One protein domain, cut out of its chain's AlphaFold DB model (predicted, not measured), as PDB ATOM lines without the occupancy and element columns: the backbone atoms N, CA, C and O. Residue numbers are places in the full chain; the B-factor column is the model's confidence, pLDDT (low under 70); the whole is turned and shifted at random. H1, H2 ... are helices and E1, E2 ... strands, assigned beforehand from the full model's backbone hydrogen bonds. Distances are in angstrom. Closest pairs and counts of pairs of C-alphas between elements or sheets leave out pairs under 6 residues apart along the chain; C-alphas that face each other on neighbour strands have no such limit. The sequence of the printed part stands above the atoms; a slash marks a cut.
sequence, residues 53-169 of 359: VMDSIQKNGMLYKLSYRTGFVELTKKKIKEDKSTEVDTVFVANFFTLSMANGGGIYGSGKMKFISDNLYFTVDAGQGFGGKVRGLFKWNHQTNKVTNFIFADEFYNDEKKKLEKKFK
ATOM      1  N   VAL A  53     108.099 109.078 118.474       95.00
ATOM      2  CA  VAL A  53     109.170 108.098 118.278       95.00
ATOM      3  C   VAL A  53     110.147 108.657 117.253       95.00
ATOM      4  O   VAL A  53     109.740 109.010 116.152       95.00
ATOM      5  N   MET A  54     111.424 108.732 117.618       94.56
ATOM      6  CA  MET A  54     112.492 109.137 116.704       94.56
ATOM      7  C   MET A  54     112.935 107.978 115.818       94.56
ATOM      8  O   MET A  54     113.093 108.158 114.617       94.56
ATOM      9  N   ASP A  55     113.152 106.810 116.424       97.12
ATOM     10  CA  ASP A  55     113.575 105.595 115.731       97.12
ATOM     11  C   ASP A  55     113.257 104.346 116.575       97.12
ATOM     12  O   ASP A  55     112.997 104.430 117.784       97.12
ATOM     13  N   SER A  56     113.317 103.171 115.951       96.25
ATOM     14  CA  SER A  56     113.208 101.872 116.613       96.25
ATOM     15  C   SER A  56     114.087 100.808 115.961       96.25
ATOM     16  O   SER A  56     114.114 100.692 114.742       96.25
ATOM     17  N   ILE A  57     114.740  99.975 116.769       96.31
ATOM     18  CA  ILE A  57     115.575  98.865 116.295       96.31
ATOM     19  C   ILE A  57     115.373  97.627 117.167       96.31
ATOM     20  O   ILE A  57     115.118  97.738 118.364       96.31
ATOM     21  N   GLN A  58     115.495  96.434 116.587       93.81
ATOM     22  CA  GLN A  58     115.370  95.168 117.307       93.81
ATOM     23  C   GLN A  58     116.695  94.397 117.290       93.81
ATOM     24  O   GLN A  58     117.342  94.291 116.252       93.81
ATOM     25  N   LYS A  59     117.091  93.824 118.435       92.50
ATOM     26  CA  LYS A  59     118.228  92.890 118.542       92.50
ATOM     27  C   LYS A  59     117.948  91.855 119.625       92.50
ATOM     28  O   LYS A  59     117.506  92.211 120.713       92.50
ATOM     29  N   ASN A  60     118.198  90.578 119.330       90.44
ATOM     30  CA  ASN A  60     118.059  89.457 120.273       90.44
ATOM     31  C   ASN A  60     116.691  89.411 120.991       90.44
ATOM     32  O   ASN A  60     116.622  89.237 122.206       90.44
ATOM     33  N   GLY A  61     115.593  89.634 120.255       88.69
ATOM     34  CA  GLY A  61     114.231  89.633 120.817       88.69
ATOM     35  C   GLY A  61     113.878  90.850 121.690       88.69
ATOM     36  O   GLY A  61     112.806  90.883 122.294       88.69
ATOM     37  N   MET A  62     114.753  91.856 121.756       90.75
ATOM     38  CA  MET A  62     114.516  93.126 122.444       90.75
ATOM     39  C   MET A  62     114.250  94.231 121.419       90.75
ATOM     40  O   MET A  62     115.055  94.430 120.509       90.75
ATOM     41  N   LEU A  63     113.145  94.957 121.584       93.25
ATOM     42  CA  LEU A  63     112.838  96.180 120.849       93.25
ATOM     43  C   LEU A  63     113.369  97.386 121.620       93.25
ATOM     44  O   LEU A  63     112.996  97.604 122.773       93.25
ATOM     45  N   TYR A  64     114.186  98.183 120.953       95.06
ATOM     46  CA  TYR A  64     114.678  99.470 121.414       95.06
ATOM     47  C   TYR A  64     113.908 100.558 120.686       95.06
ATOM     48  O   TYR A  64     113.769 100.504 119.464       95.06
ATOM     49  N   LYS A  65     113.398 101.543 121.418       96.06
ATOM     50  CA  LYS A  65     112.656 102.666 120.847       96.06
ATOM     51  C   LYS A  65     113.124 103.964 121.492       96.06
ATOM     52  O   LYS A  65     112.947 104.159 122.696       96.06
ATOM     53  N   LEU A  66     113.698 104.837 120.671       96.81
ATOM     54  CA  LEU A  66     114.129 106.176 121.056       96.81
ATOM     55  C   LEU A  66     112.963 107.137 120.836       96.81
ATOM     56  O   LEU A  66     112.417 107.202 119.736       96.81
ATOM     57  N   SER A  67     112.564 107.862 121.874       91.69
ATOM     58  CA  SER A  67     111.405 108.759 121.833       91.69
ATOM     59  C   SER A  67     111.733 110.105 122.467       91.69
ATOM     60  O   SER A  67     112.566 110.188 123.367       91.69
ATOM     61  N   TYR A  68     111.065 111.164 122.013       88.69
ATOM     62  CA  TYR A  68     111.010 112.429 122.744       88.69
ATOM     63  C   TYR A  68     109.661 112.588 123.423       88.69
ATOM     64  O   TYR A  68     108.635 112.110 122.935       88.69
ATOM     65  N   ARG A  69     109.680 113.328 124.523       83.38
ATOM     66  CA  ARG A  69     108.509 113.896 125.184       83.38
ATOM     67  C   ARG A  69     108.794 115.352 125.521       83.38
ATOM     68  O   ARG A  69     109.914 115.835 125.329       83.38
ATOM     69  N   THR A  70     107.803 116.056 126.054       79.50
ATOM     70  CA  THR A  70     107.996 117.417 126.552       79.50
ATOM     71  C   THR A  70     109.153 117.491 127.544       79.50
ATOM     72  O   THR A  70     109.050 117.057 128.687       79.50
ATOM     73  N   GLY A  71     110.253 118.095 127.093       72.31
ATOM     74  CA  GLY A  71     111.421 118.412 127.905       72.31
ATOM     75  C   GLY A  71     112.438 117.287 128.087       72.31
ATOM     76  O   GLY A  71     113.423 117.495 128.798       72.31
ATOM     77  N   PHE A  72     112.258 116.115 127.468       82.88
ATOM     78  CA  PHE A  72     113.239 115.031 127.575       82.88
ATOM     79  C   PHE A  72     113.198 114.004 126.440       82.88
ATOM     80  O   PHE A  72     112.269 113.943 125.635       82.88
ATOM     81  N   VAL A  73     114.256 113.197 126.390       81.12
ATOM     82  CA  VAL A  73     114.466 112.080 125.469       81.12
ATOM     83  C   VAL A  73     114.663 110.810 126.285       81.12
ATOM     84  O   VAL A  73     115.374 110.812 127.293       81.12
ATOM     85  N   GLU A  74     114.038 109.727 125.839       86.69
ATOM     86  CA  GLU A  74     114.065 108.427 126.506       86.69
ATOM     87  C   GLU A  74     114.345 107.292 125.517       86.69
ATOM     88  O   GLU A  74     113.953 107.338 124.348       86.69
ATOM     89  N   LEU A  75     115.009 106.250 126.011       87.12
ATOM     90  CA  LEU A  75     115.220 104.988 125.319       87.12
ATOM     91  C   LEU A  75     114.427 103.907 126.051       87.12
ATOM     92  O   LEU A  75     114.754 103.531 127.174       87.12
ATOM     93  N   THR A  76     113.393 103.387 125.404       87.25
ATOM     94  CA  THR A  76     112.603 102.270 125.933       87.25
ATOM     95  C   THR A  76     113.128 100.947 125.388       87.25
ATOM     96  O   THR A  76     113.474 100.841 124.210       87.25
ATOM     97  N   LYS A  77     113.188  99.936 126.252       88.31
ATOM     98  CA  LYS A  77     113.627  98.573 125.953       88.31
ATOM     99  C   LYS A  77     112.487  97.633 126.309       88.31
ATOM    100  O   LYS A  77     112.083  97.554 127.465       88.31
ATOM    101  N   LYS A  78     111.961  96.918 125.322       89.44
ATOM    102  CA  LYS A  78     110.815  96.021 125.487       89.44
ATOM    103  C   LYS A  78     111.188  94.625 125.016       89.44
ATOM    104  O   LYS A  78     111.552  94.446 123.854       89.44
ATOM    105  N   LYS A  79     111.067  93.626 125.892       88.00
ATOM    106  CA  LYS A  79     111.232  92.223 125.489       88.00
ATOM    107  C   LYS A  79     109.991  91.765 124.737       88.00
ATOM    108  O   LYS A  79     108.897  91.787 125.293       88.00
ATOM    109  N   ILE A  80     110.146  91.344 123.488       81.06
ATOM    110  CA  ILE A  80     109.036  90.790 122.715       81.06
ATOM    111  C   ILE A  80     108.885  89.325 123.145       81.06
ATOM    112  O   ILE A  80     109.682  88.475 122.760       81.06
ATOM    113  N   LYS A  81     107.915  89.043 124.020       75.69
ATOM    114  CA  LYS A  81     107.448  87.681 124.313       75.69
ATOM    115  C   LYS A  81     106.083  87.498 123.664       75.69
ATOM    116  O   LYS A  81     105.283  88.430 123.697       75.69
ATOM    117  N   GLU A  82     105.832  86.311 123.125       64.75
ATOM    118  CA  GLU A  82     104.618  86.010 122.362       64.75
ATOM    119  C   GLU A  82     103.326  86.048 123.191       64.75
ATOM    120  O   GLU A  82     102.280  86.172 122.572       64.75
ATOM    121  N   ASP A  83     103.347  86.020 124.540       53.66
ATOM    122  CA  ASP A  83     102.059  85.859 125.249       53.66
ATOM    123  C   ASP A  83     101.871  86.379 126.692       53.66
ATOM    124  O   ASP A  83     100.782  86.223 127.236       53.66
ATOM    125  N   LYS A  84     102.839  87.014 127.378       53.22
ATOM    126  CA  LYS A  84     102.588  87.575 128.737       53.22
ATOM    127  C   LYS A  84     103.409  88.823 129.055       53.22
ATOM    128  O   LYS A  84     104.547  88.935 128.607       53.22
ATOM    129  N   SER A  85     102.776  89.718 129.829       53.94
ATOM    130  CA  SER A  85     103.243  90.990 130.419       53.94
ATOM    131  C   SER A  85     104.595  91.492 129.911       53.94
ATOM    132  O   SER A  85     105.656  90.967 130.254       53.94
ATOM    133  N   THR A  86     104.552  92.554 129.112       60.44
ATOM    134  CA  THR A  86     105.757  93.166 128.563       60.44
ATOM    135  C   THR A  86     106.417  94.059 129.598       60.44
ATOM    136  O   THR A  86     105.928  95.140 129.904       60.44
ATOM    137  N   GLU A  87     107.542  93.592 130.132       67.38
ATOM    138  CA  GLU A  87     108.442  94.421 130.922       67.38
ATOM    139  C   GLU A  87     109.076  95.459 129.986       67.38
ATOM    140  O   GLU A  87     109.721  95.114 128.987       67.38
ATOM    141  N   VAL A  88     108.791  96.732 130.263       76.88
ATOM    142  CA  VAL A  88     109.340  97.881 129.544       76.88
ATOM    143  C   VAL A  88     110.282  98.591 130.495       76.88
ATOM    144  O   VAL A  88     109.841  99.184 131.476       76.88
ATOM    145  N   ASP A  89     111.570  98.543 130.187       79.88
ATOM    146  CA  ASP A  89     112.577  99.323 130.894       79.88
ATOM    147  C   ASP A  89     112.795 100.644 130.148       79.88
ATOM    148  O   ASP A  89     112.996 100.652 128.929       79.88
ATOM    149  N   THR A  90     112.705 101.764 130.862       79.31
ATOM    150  CA  THR A  90     112.812 103.108 130.288       79.31
ATOM    151  C   THR A  90     114.051 103.789 130.831       79.31
ATOM    152  O   THR A  90     114.164 104.052 132.022       79.31
ATOM    153  N   VAL A  91     114.964 104.117 129.926       79.25
ATOM    154  CA  VAL A  91     116.218 104.788 130.233       79.25
ATOM    155  C   VAL A  91     116.089 106.258 129.872       79.25
ATOM    156  O   VAL A  91     115.781 106.610 128.730       79.25
ATOM    157  N   PHE A  92     116.366 107.129 130.834       78.31
ATOM    158  CA  PHE A  92     116.485 108.556 130.575       78.31
ATOM    159  C   PHE A  92     117.772 108.845 129.791       78.31
ATOM    160  O   PHE A  92     118.859 108.445 130.203       78.31
ATOM    161  N   VAL A  93     117.656 109.555 128.666       77.75
ATOM    162  CA  VAL A  93     118.802 109.901 127.810       77.75
ATOM    163  C   VAL A  93     119.271 111.323 128.096       77.75
ATOM    164  O   VAL A  93     120.451 111.556 128.357       77.75
ATOM    165  N   ALA A  94     118.356 112.291 128.022       73.31
ATOM    166  CA  ALA A  94     118.680 113.705 128.161       73.31
ATOM    167  C   ALA A  94     117.435 114.566 128.389       73.31
ATOM    168  O   ALA A  94     116.317 114.151 128.089       73.31
ATOM    169  N   ASN A  95     117.638 115.798 128.861       78.38
ATOM    170  CA  ASN A  95     116.597 116.812 128.985       78.38
ATOM    171  C   ASN A  95     116.877 118.046 128.127       78.38
ATOM    172  O   ASN A  95     118.017 118.364 127.796       78.38
ATOM    173  N   PHE A  96     115.812 118.783 127.837       75.00
ATOM    174  CA  PHE A  96     115.864 120.115 127.258       75.00
ATOM    175  C   PHE A  96     114.782 120.989 127.896       75.00
ATOM    176  O   PHE A  96     113.731 120.514 128.311       75.00
ATOM    177  N   PHE A  97     115.050 122.283 128.027       74.25
ATOM    178  CA  PHE A  97     114.087 123.219 128.601       74.25
ATOM    179  C   PHE A  97     112.956 123.533 127.609       74.25
ATOM    180  O   PHE A  97     113.218 123.695 126.418       74.25
ATOM    181  N   THR A  98     111.719 123.661 128.089       72.06
ATOM    182  CA  THR A  98     110.551 123.997 127.261       72.06
ATOM    183  C   THR A  98     109.884 125.292 127.718       72.06
ATOM    184  O   THR A  98     109.704 125.557 128.906       72.06
ATOM    185  N   LEU A  99     109.493 126.099 126.741       76.25
ATOM    186  CA  LEU A  99     108.628 127.266 126.864       76.25
ATOM    187  C   LEU A  99     107.192 126.887 126.471       76.25
ATOM    188  O   LEU A  99     106.948 125.788 125.970       76.25
ATOM    189  N   SER A 100     106.234 127.798 126.657       75.38
ATOM    190  CA  SER A 100     104.879 127.637 126.106       75.38
ATOM    191  C   SER A 100     104.903 127.479 124.581       75.38
ATOM    192  O   SER A 100     105.862 127.898 123.933       75.38
ATOM    193  N   MET A 101     103.850 126.914 123.984       72.31
ATOM    194  CA  MET A 101     103.756 126.792 122.519       72.31
ATOM    195  C   MET A 101     103.842 128.153 121.810       72.31
ATOM    196  O   MET A 101     104.510 128.262 120.784       72.31
ATOM    197  N   ALA A 102     103.246 129.198 122.392       69.56
ATOM    198  CA  ALA A 102     103.275 130.563 121.866       69.56
ATOM    199  C   ALA A 102     104.689 131.171 121.814       69.56
ATOM    200  O   ALA A 102     105.016 131.876 120.866       69.56
ATOM    201  N   ASN A 103     105.531 130.886 122.813       72.69
ATOM    202  CA  ASN A 103     106.867 131.486 122.931       72.69
ATOM    203  C   ASN A 103     107.977 130.586 122.379       72.69
ATOM    204  O   ASN A 103     108.988 131.062 121.874       72.69
ATOM    205  N   GLY A 104     107.815 129.275 122.533       77.06
ATOM    206  CA  GLY A 104     108.819 128.274 122.203       77.06
ATOM    207  C   GLY A 104     108.617 127.614 120.845       77.06
ATOM    208  O   GLY A 104     109.556 127.021 120.321       77.06
ATOM    209  N   GLY A 105     107.420 127.705 120.262       85.12
ATOM    210  CA  GLY A 105     107.045 126.934 119.081       85.12
ATOM    211  C   GLY A 105     106.843 125.443 119.381       85.12
ATOM    212  O   GLY A 105     106.765 125.023 120.538       85.12
ATOM    213  N   GLY A 106     106.755 124.637 118.321       84.81
ATOM    214  CA  GLY A 106     106.527 123.194 118.424       84.81
ATOM    215  C   GLY A 106     107.720 122.418 118.983       84.81
ATOM    216  O   GLY A 106     108.880 122.816 118.817       84.81
ATOM    217  N   ILE A 107     107.422 121.284 119.623       86.69
ATOM    218  CA  ILE A 107     108.423 120.278 119.981       86.69
ATOM    219  C   ILE A 107     108.674 119.378 118.781       86.69
ATOM    220  O   ILE A 107     107.744 118.949 118.097       86.69
ATOM    221  N   TYR A 108     109.939 119.056 118.560       90.56
ATOM    222  CA  TYR A 108     110.364 118.117 117.541       90.56
ATOM    223  C   TYR A 108     111.352 117.113 118.129       90.56
ATOM    224  O   TYR A 108     112.033 117.379 119.125       90.56
ATOM    225  N   GLY A 109     111.470 115.969 117.466       89.75
ATOM    226  CA  GLY A 109     112.533 115.015 117.720       89.75
ATOM    227  C   GLY A 109     112.810 114.186 116.481       89.75
ATOM    228  O   GLY A 109     111.897 113.732 115.797       89.75
ATOM    229  N   SER A 110     114.089 114.012 116.191       92.06
ATOM    230  CA  SER A 110     114.593 113.152 115.132       92.06
ATOM    231  C   SER A 110     115.860 112.464 115.614       92.06
ATOM    232  O   SER A 110     116.589 112.992 116.454       92.06
ATOM    233  N   GLY A 111     116.112 111.271 115.103       91.62
ATOM    234  CA  GLY A 111     117.238 110.466 115.531       91.62
ATOM    235  C   GLY A 111     117.364 109.218 114.683       91.62
ATOM    236  O   GLY A 111     116.485 108.911 113.881       91.62
ATOM    237  N   LYS A 112     118.481 108.523 114.848       94.19
ATOM    238  CA  LYS A 112     118.732 107.213 114.251       94.19
ATOM    239  C   LYS A 112     119.433 106.351 115.280       94.19
ATOM    240  O   LYS A 112     120.223 106.871 116.063       94.19
ATOM    241  N   MET A 113     119.189 105.054 115.247       96.19
ATOM    242  CA  MET A 113     119.789 104.051 116.108       96.19
ATOM    243  C   MET A 113     120.470 102.982 115.267       96.19
ATOM    244  O   MET A 113     119.929 102.524 114.264       96.19
ATOM    245  N   LYS A 114     121.652 102.547 115.699       95.56
ATOM    246  CA  LYS A 114     122.378 101.437 115.080       95.56
ATOM    247  C   LYS A 114     123.125 100.636 116.132       95.56
ATOM    248  O   LYS A 114     123.725 101.192 117.053       95.56
ATOM    249  N   PHE A 115     123.130  99.319 115.967       94.25
ATOM    250  CA  PHE A 115     124.045  98.462 116.707       94.25
ATOM    251  C   PHE A 115     125.388  98.427 115.993       94.25
ATOM    252  O   PHE A 115     125.464  97.990 114.850       94.25
ATOM    253  N   ILE A 116     126.440  98.843 116.689       90.00
ATOM    254  CA  ILE A 116     127.813  98.754 116.193       90.00
ATOM    255  C   ILE A 116     128.576  97.898 117.198       90.00
ATOM    256  O   ILE A 116     128.817  98.307 118.339       90.00
ATOM    257  N   SER A 117     128.914  96.674 116.785       86.25
ATOM    258  CA  SER A 117     129.334  95.606 117.700       86.25
ATOM    259  C   SER A 117     128.222  95.312 118.730       86.25
ATOM    260  O   SER A 117     127.068  95.067 118.358       86.25
ATOM    261  N   ASP A 118     128.538  95.358 120.025       86.75
ATOM    262  CA  ASP A 118     127.596  95.052 121.111       86.75
ATOM    263  C   ASP A 118     126.944  96.283 121.736       86.75
ATOM    264  O   ASP A 118     126.077  96.154 122.595       86.75
ATOM    265  N   ASN A 119     127.321  97.477 121.282       89.56
ATOM    266  CA  ASN A 119     126.788  98.724 121.806       89.56
ATOM    267  C   ASN A 119     125.727  99.293 120.864       89.56
ATOM    268  O   ASN A 119     125.847  99.212 119.637       89.56
ATOM    269  N   LEU A 120     124.696  99.889 121.456       94.69
ATOM    270  CA  LEU A 120     123.678 100.631 120.728       94.69
ATOM    271  C   LEU A 120     124.105 102.097 120.669       94.69
ATOM    272  O   LEU A 120     124.171 102.763 121.699       94.69
ATOM    273  N   TYR A 121     124.383 102.588 119.469       94.06
ATOM    274  CA  TYR A 121     124.682 103.991 119.212       94.06
ATOM    275  C   TYR A 121     123.467 104.675 118.624       94.06
ATOM    276  O   TYR A 121     122.703 104.061 117.875       94.06
ATOM    277  N   PHE A 122     123.279 105.944 118.959       95.19
ATOM    278  CA  PHE A 122     122.146 106.689 118.452       95.19
ATOM    279  C   PHE A 122     122.380 108.189 118.422       95.19
ATOM    280  O   PHE A 122     122.988 108.758 119.322       95.19
ATOM    281  N   THR A 123     121.879 108.839 117.379       93.00
ATOM    282  CA  THR A 123     121.881 110.298 117.276       93.00
ATOM    283  C   THR A 123     120.575 110.850 117.816       93.00
ATOM    284  O   THR A 123     119.507 110.317 117.514       93.00
ATOM    285  N   VAL A 124     120.655 111.955 118.547       89.81
ATOM    286  CA  VAL A 124     119.496 112.712 119.020       89.81
ATOM    287  C   VAL A 124     119.557 114.108 118.413       89.81
ATOM    288  O   VAL A 124     120.601 114.750 118.452       89.81
ATOM    289  N   ASP A 125     118.436 114.587 117.881       90.81
ATOM    290  CA  ASP A 125     118.141 116.005 117.666       90.81
ATOM    291  C   ASP A 125     116.693 116.244 118.087       90.81
ATOM    292  O   ASP A 125     115.753 115.975 117.335       90.81
ATOM    293  N   ALA A 126     116.525 116.699 119.324       89.56
ATOM    294  CA  ALA A 126     115.229 116.968 119.919       89.56
ATOM    295  C   ALA A 126     115.235 118.302 120.650       89.56
ATOM    296  O   ALA A 126     116.260 118.750 121.169       89.56
ATOM    297  N   GLY A 127     114.084 118.951 120.704       89.19
ATOM    298  CA  GLY A 127     113.973 120.234 121.368       89.19
ATOM    299  C   GLY A 127     112.687 120.948 121.027       89.19
ATOM    300  O   GLY A 127     111.731 120.364 120.518       89.19
ATOM    301  N   GLN A 128     112.698 122.245 121.290       85.12
ATOM    302  CA  GLN A 128     111.634 123.158 120.902       85.12
ATOM    303  C   GLN A 128     112.213 124.249 119.995       85.12
ATOM    304  O   GLN A 128     113.376 124.627 120.162       85.12
ATOM    305  N   GLY A 129     111.433 124.752 119.033       83.62
ATOM    306  CA  GLY A 129     111.904 125.717 118.023       83.62
ATOM    307  C   GLY A 129     112.749 126.867 118.598       83.62
ATOM    308  O   GLY A 129     113.894 127.067 118.172       83.62
ATOM    309  N   PHE A 130     112.213 127.527 119.626       81.44
ATOM    310  CA  PHE A 130     112.813 128.639 120.374       81.44
ATOM    311  C   PHE A 130     113.116 128.295 121.847       81.44
ATOM    312  O   PHE A 130     113.403 129.184 122.644       81.44
ATOM    313  N   GLY A 131     113.038 127.016 122.224       81.56
ATOM    314  CA  GLY A 131     113.374 126.539 123.568       81.56
ATOM    315  C   GLY A 131     114.751 125.880 123.644       81.56
ATOM    316  O   GLY A 131     115.624 126.084 122.798       81.56
ATOM    317  N   GLY A 132     114.941 125.064 124.681       79.38
ATOM    318  CA  GLY A 132     116.122 124.225 124.831       79.38
ATOM    319  C   GLY A 132     116.171 123.119 123.778       79.38
ATOM    320  O   GLY A 132     115.144 122.680 123.250       79.38
ATOM    321  N   LYS A 133     117.386 122.654 123.488       84.62
ATOM    322  CA  LYS A 133     117.658 121.608 122.499       84.62
ATOM    323  C   LYS A 133     118.660 120.622 123.080       84.62
ATOM    324  O   LYS A 133     119.577 121.024 123.790       84.62
ATOM    325  N   VAL A 134     118.486 119.348 122.763       82.12
ATOM    326  CA  VAL A 134     119.484 118.304 122.967       82.12
ATOM    327  C   VAL A 134     119.867 117.738 121.615       82.12
ATOM    328  O   VAL A 134     119.015 117.348 120.814       82.12
ATOM    329  N   ARG A 135     121.174 117.714 121.364       85.44
ATOM    330  CA  ARG A 135     121.760 117.219 120.128       85.44
ATOM    331  C   ARG A 135     123.027 116.448 120.435       85.44
ATOM    332  O   ARG A 135     123.729 116.805 121.376       85.44
ATOM    333  N   GLY A 136     123.304 115.421 119.646       84.56
ATOM    334  CA  GLY A 136     124.583 114.725 119.709       84.56
ATOM    335  C   GLY A 136     124.485 113.243 119.404       84.56
ATOM    336  O   GLY A 136     123.418 112.712 119.069       84.56
ATOM    337  N   LEU A 137     125.631 112.589 119.529       86.94
ATOM    338  CA  LEU A 137     125.772 111.148 119.443       86.94
ATOM    339  C   LEU A 137     125.802 110.556 120.853       86.94
ATOM    340  O   LEU A 137     126.562 110.986 121.715       86.94
ATOM    341  N   PHE A 138     125.010 109.516 121.067       89.06
ATOM    342  CA  PHE A 138     124.887 108.817 122.333       89.06
ATOM    343  C   PHE A 138     125.188 107.330 122.150       89.06
ATOM    344  O   PHE A 138     125.059 106.768 121.061       89.06
ATOM    345  N   LYS A 139     125.573 106.680 123.246       90.25
ATOM    346  CA  LYS A 139     125.785 105.237 123.343       90.25
ATOM    347  C   LYS A 139     125.080 104.698 124.566       90.25
ATOM    348  O   LYS A 139     125.250 105.217 125.665       90.25
ATOM    349  N   TRP A 140     124.344 103.616 124.374       88.44
ATOM    350  CA  TRP A 140     123.838 102.777 125.443       88.44
ATOM    351  C   TRP A 140     124.760 101.569 125.619       88.44
ATOM    352  O   TRP A 140     124.976 100.790 124.684       88.44
ATOM    353  N   ASN A 141     125.303 101.422 126.828       81.56
ATOM    354  CA  ASN A 141     126.134 100.289 127.210       81.56
ATOM    355  C   ASN A 141     125.305  99.287 128.029       81.56
ATOM    356  O   ASN A 141     124.928  99.555 129.169       81.56
ATOM    357  N   HIS A 142     125.064  98.110 127.448       78.50
ATOM    358  CA  HIS A 142     124.295  97.034 128.078       78.50
ATOM    359  C   HIS A 142     124.932  96.462 129.347       78.50
ATOM    360  O   HIS A 142     124.211  95.968 130.205       78.50
ATOM    361  N   GLN A 143     126.258  96.501 129.467       76.50
ATOM    362  CA  GLN A 143     126.974  95.923 130.606       76.50
ATOM    363  C   GLN A 143     126.894  96.828 131.835       76.50
ATOM    364  O   GLN A 143     126.786  96.344 132.956       76.50
ATOM    365  N   THR A 144     126.943  98.146 131.628       75.94
ATOM    366  CA  THR A 144     126.925  99.134 132.720       75.94
ATOM    367  C   THR A 144     125.548  99.737 132.963       75.94
ATOM    368  O   THR A 144     125.369 100.424 133.963       75.94
ATOM    369  N   ASN A 145     124.585  99.494 132.071       75.50
ATOM    370  CA  ASN A 145     123.280 100.150 132.050       75.50
ATOM    371  C   ASN A 145     123.375 101.685 132.035       75.50
ATOM    372  O   ASN A 145     122.563 102.373 132.648       75.50
ATOM    373  N   LYS A 146     124.366 102.232 131.321       78.69
ATOM    374  CA  LYS A 146     124.587 103.680 131.237       78.69
ATOM    375  C   LYS A 146     124.430 104.214 129.825       78.69
ATOM    376  O   LYS A 146     124.834 103.581 128.844       78.69
ATOM    377  N   VAL A 147     123.906 105.435 129.752       80.81
ATOM    378  CA  VAL A 147     123.963 106.280 128.561       80.81
ATOM    379  C   VAL A 147     125.211 107.159 128.638       80.81
ATOM    380  O   VAL A 147     125.508 107.789 129.653       80.81
ATOM    381  N   THR A 148     125.963 107.187 127.546       80.31
ATOM    382  CA  THR A 148     127.133 108.046 127.355       80.31
ATOM    383  C   THR A 148     126.839 109.013 126.223       80.31
ATOM    384  O   THR A 148     126.360 108.586 125.176       80.31
ATOM    385  N   ASN A 149     127.118 110.296 126.428       79.69
ATOM    386  CA  ASN A 149     127.087 111.304 125.375       79.69
ATOM    387  C   ASN A 149     128.513 111.549 124.864       79.69
ATOM    388  O   ASN A 149     129.424 111.752 125.674       79.69
ATOM    389  N   PHE A 150     128.693 111.546 123.545       73.69
ATOM    390  CA  PHE A 150     129.933 111.943 122.893       73.69
ATOM    391  C   PHE A 150     129.867 113.430 122.600       73.69
ATOM    392  O   PHE A 150     129.066 113.862 121.776       73.69
ATOM    393  N   ILE A 151     130.721 114.201 123.268       67.25
ATOM    394  CA  ILE A 151     130.789 115.643 123.048       67.25
ATOM    395  C   ILE A 151     132.096 115.996 122.351       67.25
ATOM    396  O   ILE A 151     133.178 115.715 122.878       67.25
ATOM    397  N   PHE A 152     131.984 116.644 121.191       61.28
ATOM    398  CA  PHE A 152     133.120 117.179 120.443       61.28
ATOM    399  C   PHE A 152     133.349 118.663 120.770       61.28
ATOM    400  O   PHE A 152     132.420 119.404 121.087       61.28
ATOM    401  N   ALA A 153     134.606 119.112 120.733       56.84
ATOM    402  CA  ALA A 153     135.023 120.413 121.282       56.84
ATOM    403  C   ALA A 153     134.485 121.654 120.531       56.84
ATOM    404  O   ALA A 153     134.559 122.780 121.020       56.84
ATOM    405  N   ASP A 154     133.976 121.453 119.332       53.31
ATOM    406  CA  ASP A 154     133.413 122.429 118.398       53.31
ATOM    407  C   ASP A 154     131.876 122.415 118.384       53.31
ATOM    408  O   ASP A 154     131.273 123.356 117.881       53.31
ATOM    409  N   GLU A 155     131.229 121.414 118.995       50.50
ATOM    410  CA  GLU A 155     129.762 121.378 119.171       50.50
ATOM    411  C   GLU A 155     129.259 122.410 120.175       50.50
ATOM    412  O   GLU A 155     128.056 122.616 120.351       50.50
ATOM    413  N   PHE A 156     130.182 123.089 120.843       51.78
ATOM    414  CA  PHE A 156     129.842 124.124 121.780       51.78
ATOM    415  C   PHE A 156     129.559 125.454 121.088       51.78
ATOM    416  O   PHE A 156     130.451 126.102 120.539       51.78
ATOM    417  N   TYR A 157     128.340 125.957 121.279       45.28
ATOM    418  CA  TYR A 157     128.092 127.393 121.193       45.28
ATOM    419  C   TYR A 157     128.935 128.112 122.259       45.28
ATOM    420  O   TYR A 157     129.141 127.584 123.355       45.28
ATOM    421  N   ASN A 158     129.418 129.320 121.952       46.31
ATOM    422  CA  ASN A 158     130.409 130.073 122.743       46.31
ATOM    423  C   ASN A 158     130.199 130.067 124.278       46.31
ATOM    424  O   ASN A 158     131.180 130.084 125.025       46.31
ATOM    425  N   ASP A 159     128.961 130.003 124.773       43.97
ATOM    426  CA  ASP A 159     128.663 129.983 126.212       43.97
ATOM    427  C   ASP A 159     128.644 128.583 126.849       43.97
ATOM    428  O   ASP A 159     128.979 128.434 128.028       43.97
ATOM    429  N   GLU A 160     128.321 127.534 126.089       44.69
ATOM    430  CA  GLU A 160     128.478 126.142 126.534       44.69
ATOM    431  C   GLU A 160     129.940 125.707 126.476       44.69
ATOM    432  O   GLU A 160     130.392 124.978 127.361       44.69
ATOM    433  N   LYS A 161     130.704 126.273 125.533       46.09
ATOM    434  CA  LYS A 161     132.153 126.085 125.410       46.09
ATOM    435  C   LYS A 161     132.835 126.550 126.682       46.09
ATOM    436  O   LYS A 161     133.532 125.777 127.319       46.09
ATOM    437  N   LYS A 162     132.503 127.758 127.151       50.28
ATOM    438  CA  LYS A 162     132.984 128.294 128.433       50.28
ATOM    439  C   LYS A 162     132.571 127.433 129.628       50.28
ATOM    440  O   LYS A 162     133.359 127.276 130.559       50.28
ATOM    441  N   LYS A 163     131.352 126.877 129.646       49.97
ATOM    442  CA  LYS A 163     130.864 126.025 130.750       49.97
ATOM    443  C   LYS A 163     131.552 124.661 130.780       49.97
ATOM    444  O   LYS A 163     131.893 124.204 131.873       49.97
ATOM    445  N   LEU A 164     131.787 124.026 129.630       43.06
ATOM    446  CA  LEU A 164     132.547 122.781 129.562       43.06
ATOM    447  C   LEU A 164     134.049 123.007 129.698       43.06
ATOM    448  O   LEU A 164     134.651 122.282 130.466       43.06
ATOM    449  N   GLU A 165     134.654 124.042 129.126       44.19
ATOM    450  CA  GLU A 165     136.039 124.434 129.437       44.19
ATOM    451  C   GLU A 165     136.213 124.675 130.946       44.19
ATOM    452  O   GLU A 165     137.195 124.246 131.546       44.19
ATOM    453  N   LYS A 166     135.224 125.273 131.621       48.50
ATOM    454  CA  LYS A 166     135.218 125.428 133.086       48.50
ATOM    455  C   LYS A 166     135.049 124.096 133.837       48.50
ATOM    456  O   LYS A 166     135.559 123.968 134.947       48.50
ATOM    457  N   LYS A 167     134.359 123.110 133.251       39.75
ATOM    458  CA  LYS A 167     134.097 121.775 133.830       39.75
ATOM    459  C   LYS A 167     135.182 120.732 133.496       39.75
ATOM    460  O   LYS A 167     135.377 119.806 134.276       39.75
ATOM    461  N   PHE A 168     135.885 120.905 132.378       36.59
ATOM    462  CA  PHE A 168     136.813 119.970 131.728       36.59
ATOM    463  C   PHE A 168     138.186 120.581 131.425       36.59
ATOM    464  O   PHE A 168     138.978 119.958 130.723       36.59
ATOM    465  N   LYS A 169     138.543 121.736 132.009       37.06
ATOM    466  CA  LYS A 169     139.941 121.989 132.387       37.06
ATOM    467  C   LYS A 169     140.384 120.778 133.206       37.06
ATOM    468  O   LYS A 169     140.072 120.680 134.394       37.06
TER     469      LYS A 169
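Overview. This is residues 53 to 169 of the 359 residues of an uncharacterized protein of Flavobacterium baculatum (UniProt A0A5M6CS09). Two twisted sheets of four strands each, E5 to E8 and E1 to E4, are stacked partly face to face as a sandwich, their strands running at only 25 degrees to each other. The small helix H1 lies in the connection from one sheet to the other, at one end of the sandwich, and the helix H2 follows the last strand, away from the first sheet and beyond E8. The printed part has 117 residues with eight named strands and two named helices, in the order E1 E2 E3 E4 H1 E5 E6 E7 E8 H2; the sheets run E1 E2 E3 E4 and E5 E6 E7 E8, both antiparallel, and the class is mostly strand. The outline is flat, spanning 51 by 38 by 18 A, and the whole is only just compact, close to loose, with a radius of gyration of the C-alphas of 16.0 A.

Arrangement. One sheet is a meander, each strand the antiparallel neighbour of the one before: E5, residues 107 to 116, E6, residues 119 to 128, E7, residues 133 to 141, and E8, residues 146 to 151. E5 and E6 form a hairpin at 171 degrees, with N 110 and O 125 2.8 A apart, within hydrogen-bond range. In the hairpin of E6 and E7 the pair N 122 and O 138 is within that range at 2.9 A. E7 bends by 65 degrees at residue 136. The hairpin of E7 and E8 has an angle of 130 degrees, with N 139 and O 148 2.8 A apart. From edge to edge this sheet's strands turn by 76 degrees. The other sheet is a second meander: E1, residues 53 to 59, E2, residues 62 to 69, E3, residues 72 to 79, and E4, residues 88 to 95. Its hairpins have, within hydrogen-bond range, N 57 and O 64 at 2.9 A for E1 and E2, N 65 and O 76 at 2.9 A for E2 and E3, and N 75 and O 91 at 2.8 A for E3 and E4. The two sheets form a sandwich, two sheets face to face, with 106 pairs of C-alphas within 10 A. At one edge of each sheet the closest C-alphas of E1 and E5 are those of Met 54 and Ser 110, 4.8 A apart. At the other edges the closest C-alphas of E4 and E8 are those of Val 93 and Val 147, at 6.3 A. E1 and E8 are apart. H1, residues 101 to 104, only grazes the sheet E5 E6 E7 E8; its closest C-alpha pair with E6 is Gly 104 and Gln 128, at 6.0 A. H2, residues 158 to 168, is not on either sheet. In H2 every O i to N i+4 pair is within hydrogen-bond range; H1 is too short for such a pair, and its one O i to N i+3 pair is not within range.

Along the chain. E5 is 29.2 A long from first to last C-alpha, E6 28.8 A, E7 23.4 A and E8 15.8 A. E1 measures 17.7 A, E2 21.8 A, E3 23.0 A and E4 20.3 A, while H1 measures 5.3 A and H2 15.0 A. E1 begins at C-alpha 53 (109.170, 108.098, 118.278), E5 begins at C-alpha 107 (108.423, 120.278, 119.981), and H2 ends at C-alpha 168 (136.813, 119.970, 131.728).

Size, cuts and confidence. The two C-alphas farthest apart are those of Asp 83 and Lys 169, at 52.8 A. The printed part has no cut, and no link is long; the links E3 to E4 and E8 to H2 are short and the others tight. Mean pLDDT of the printed part is 77.9, and it is under 70 at residues 82 to 87, residue 102 and residues 151 to 169; H2 has a mean of 45.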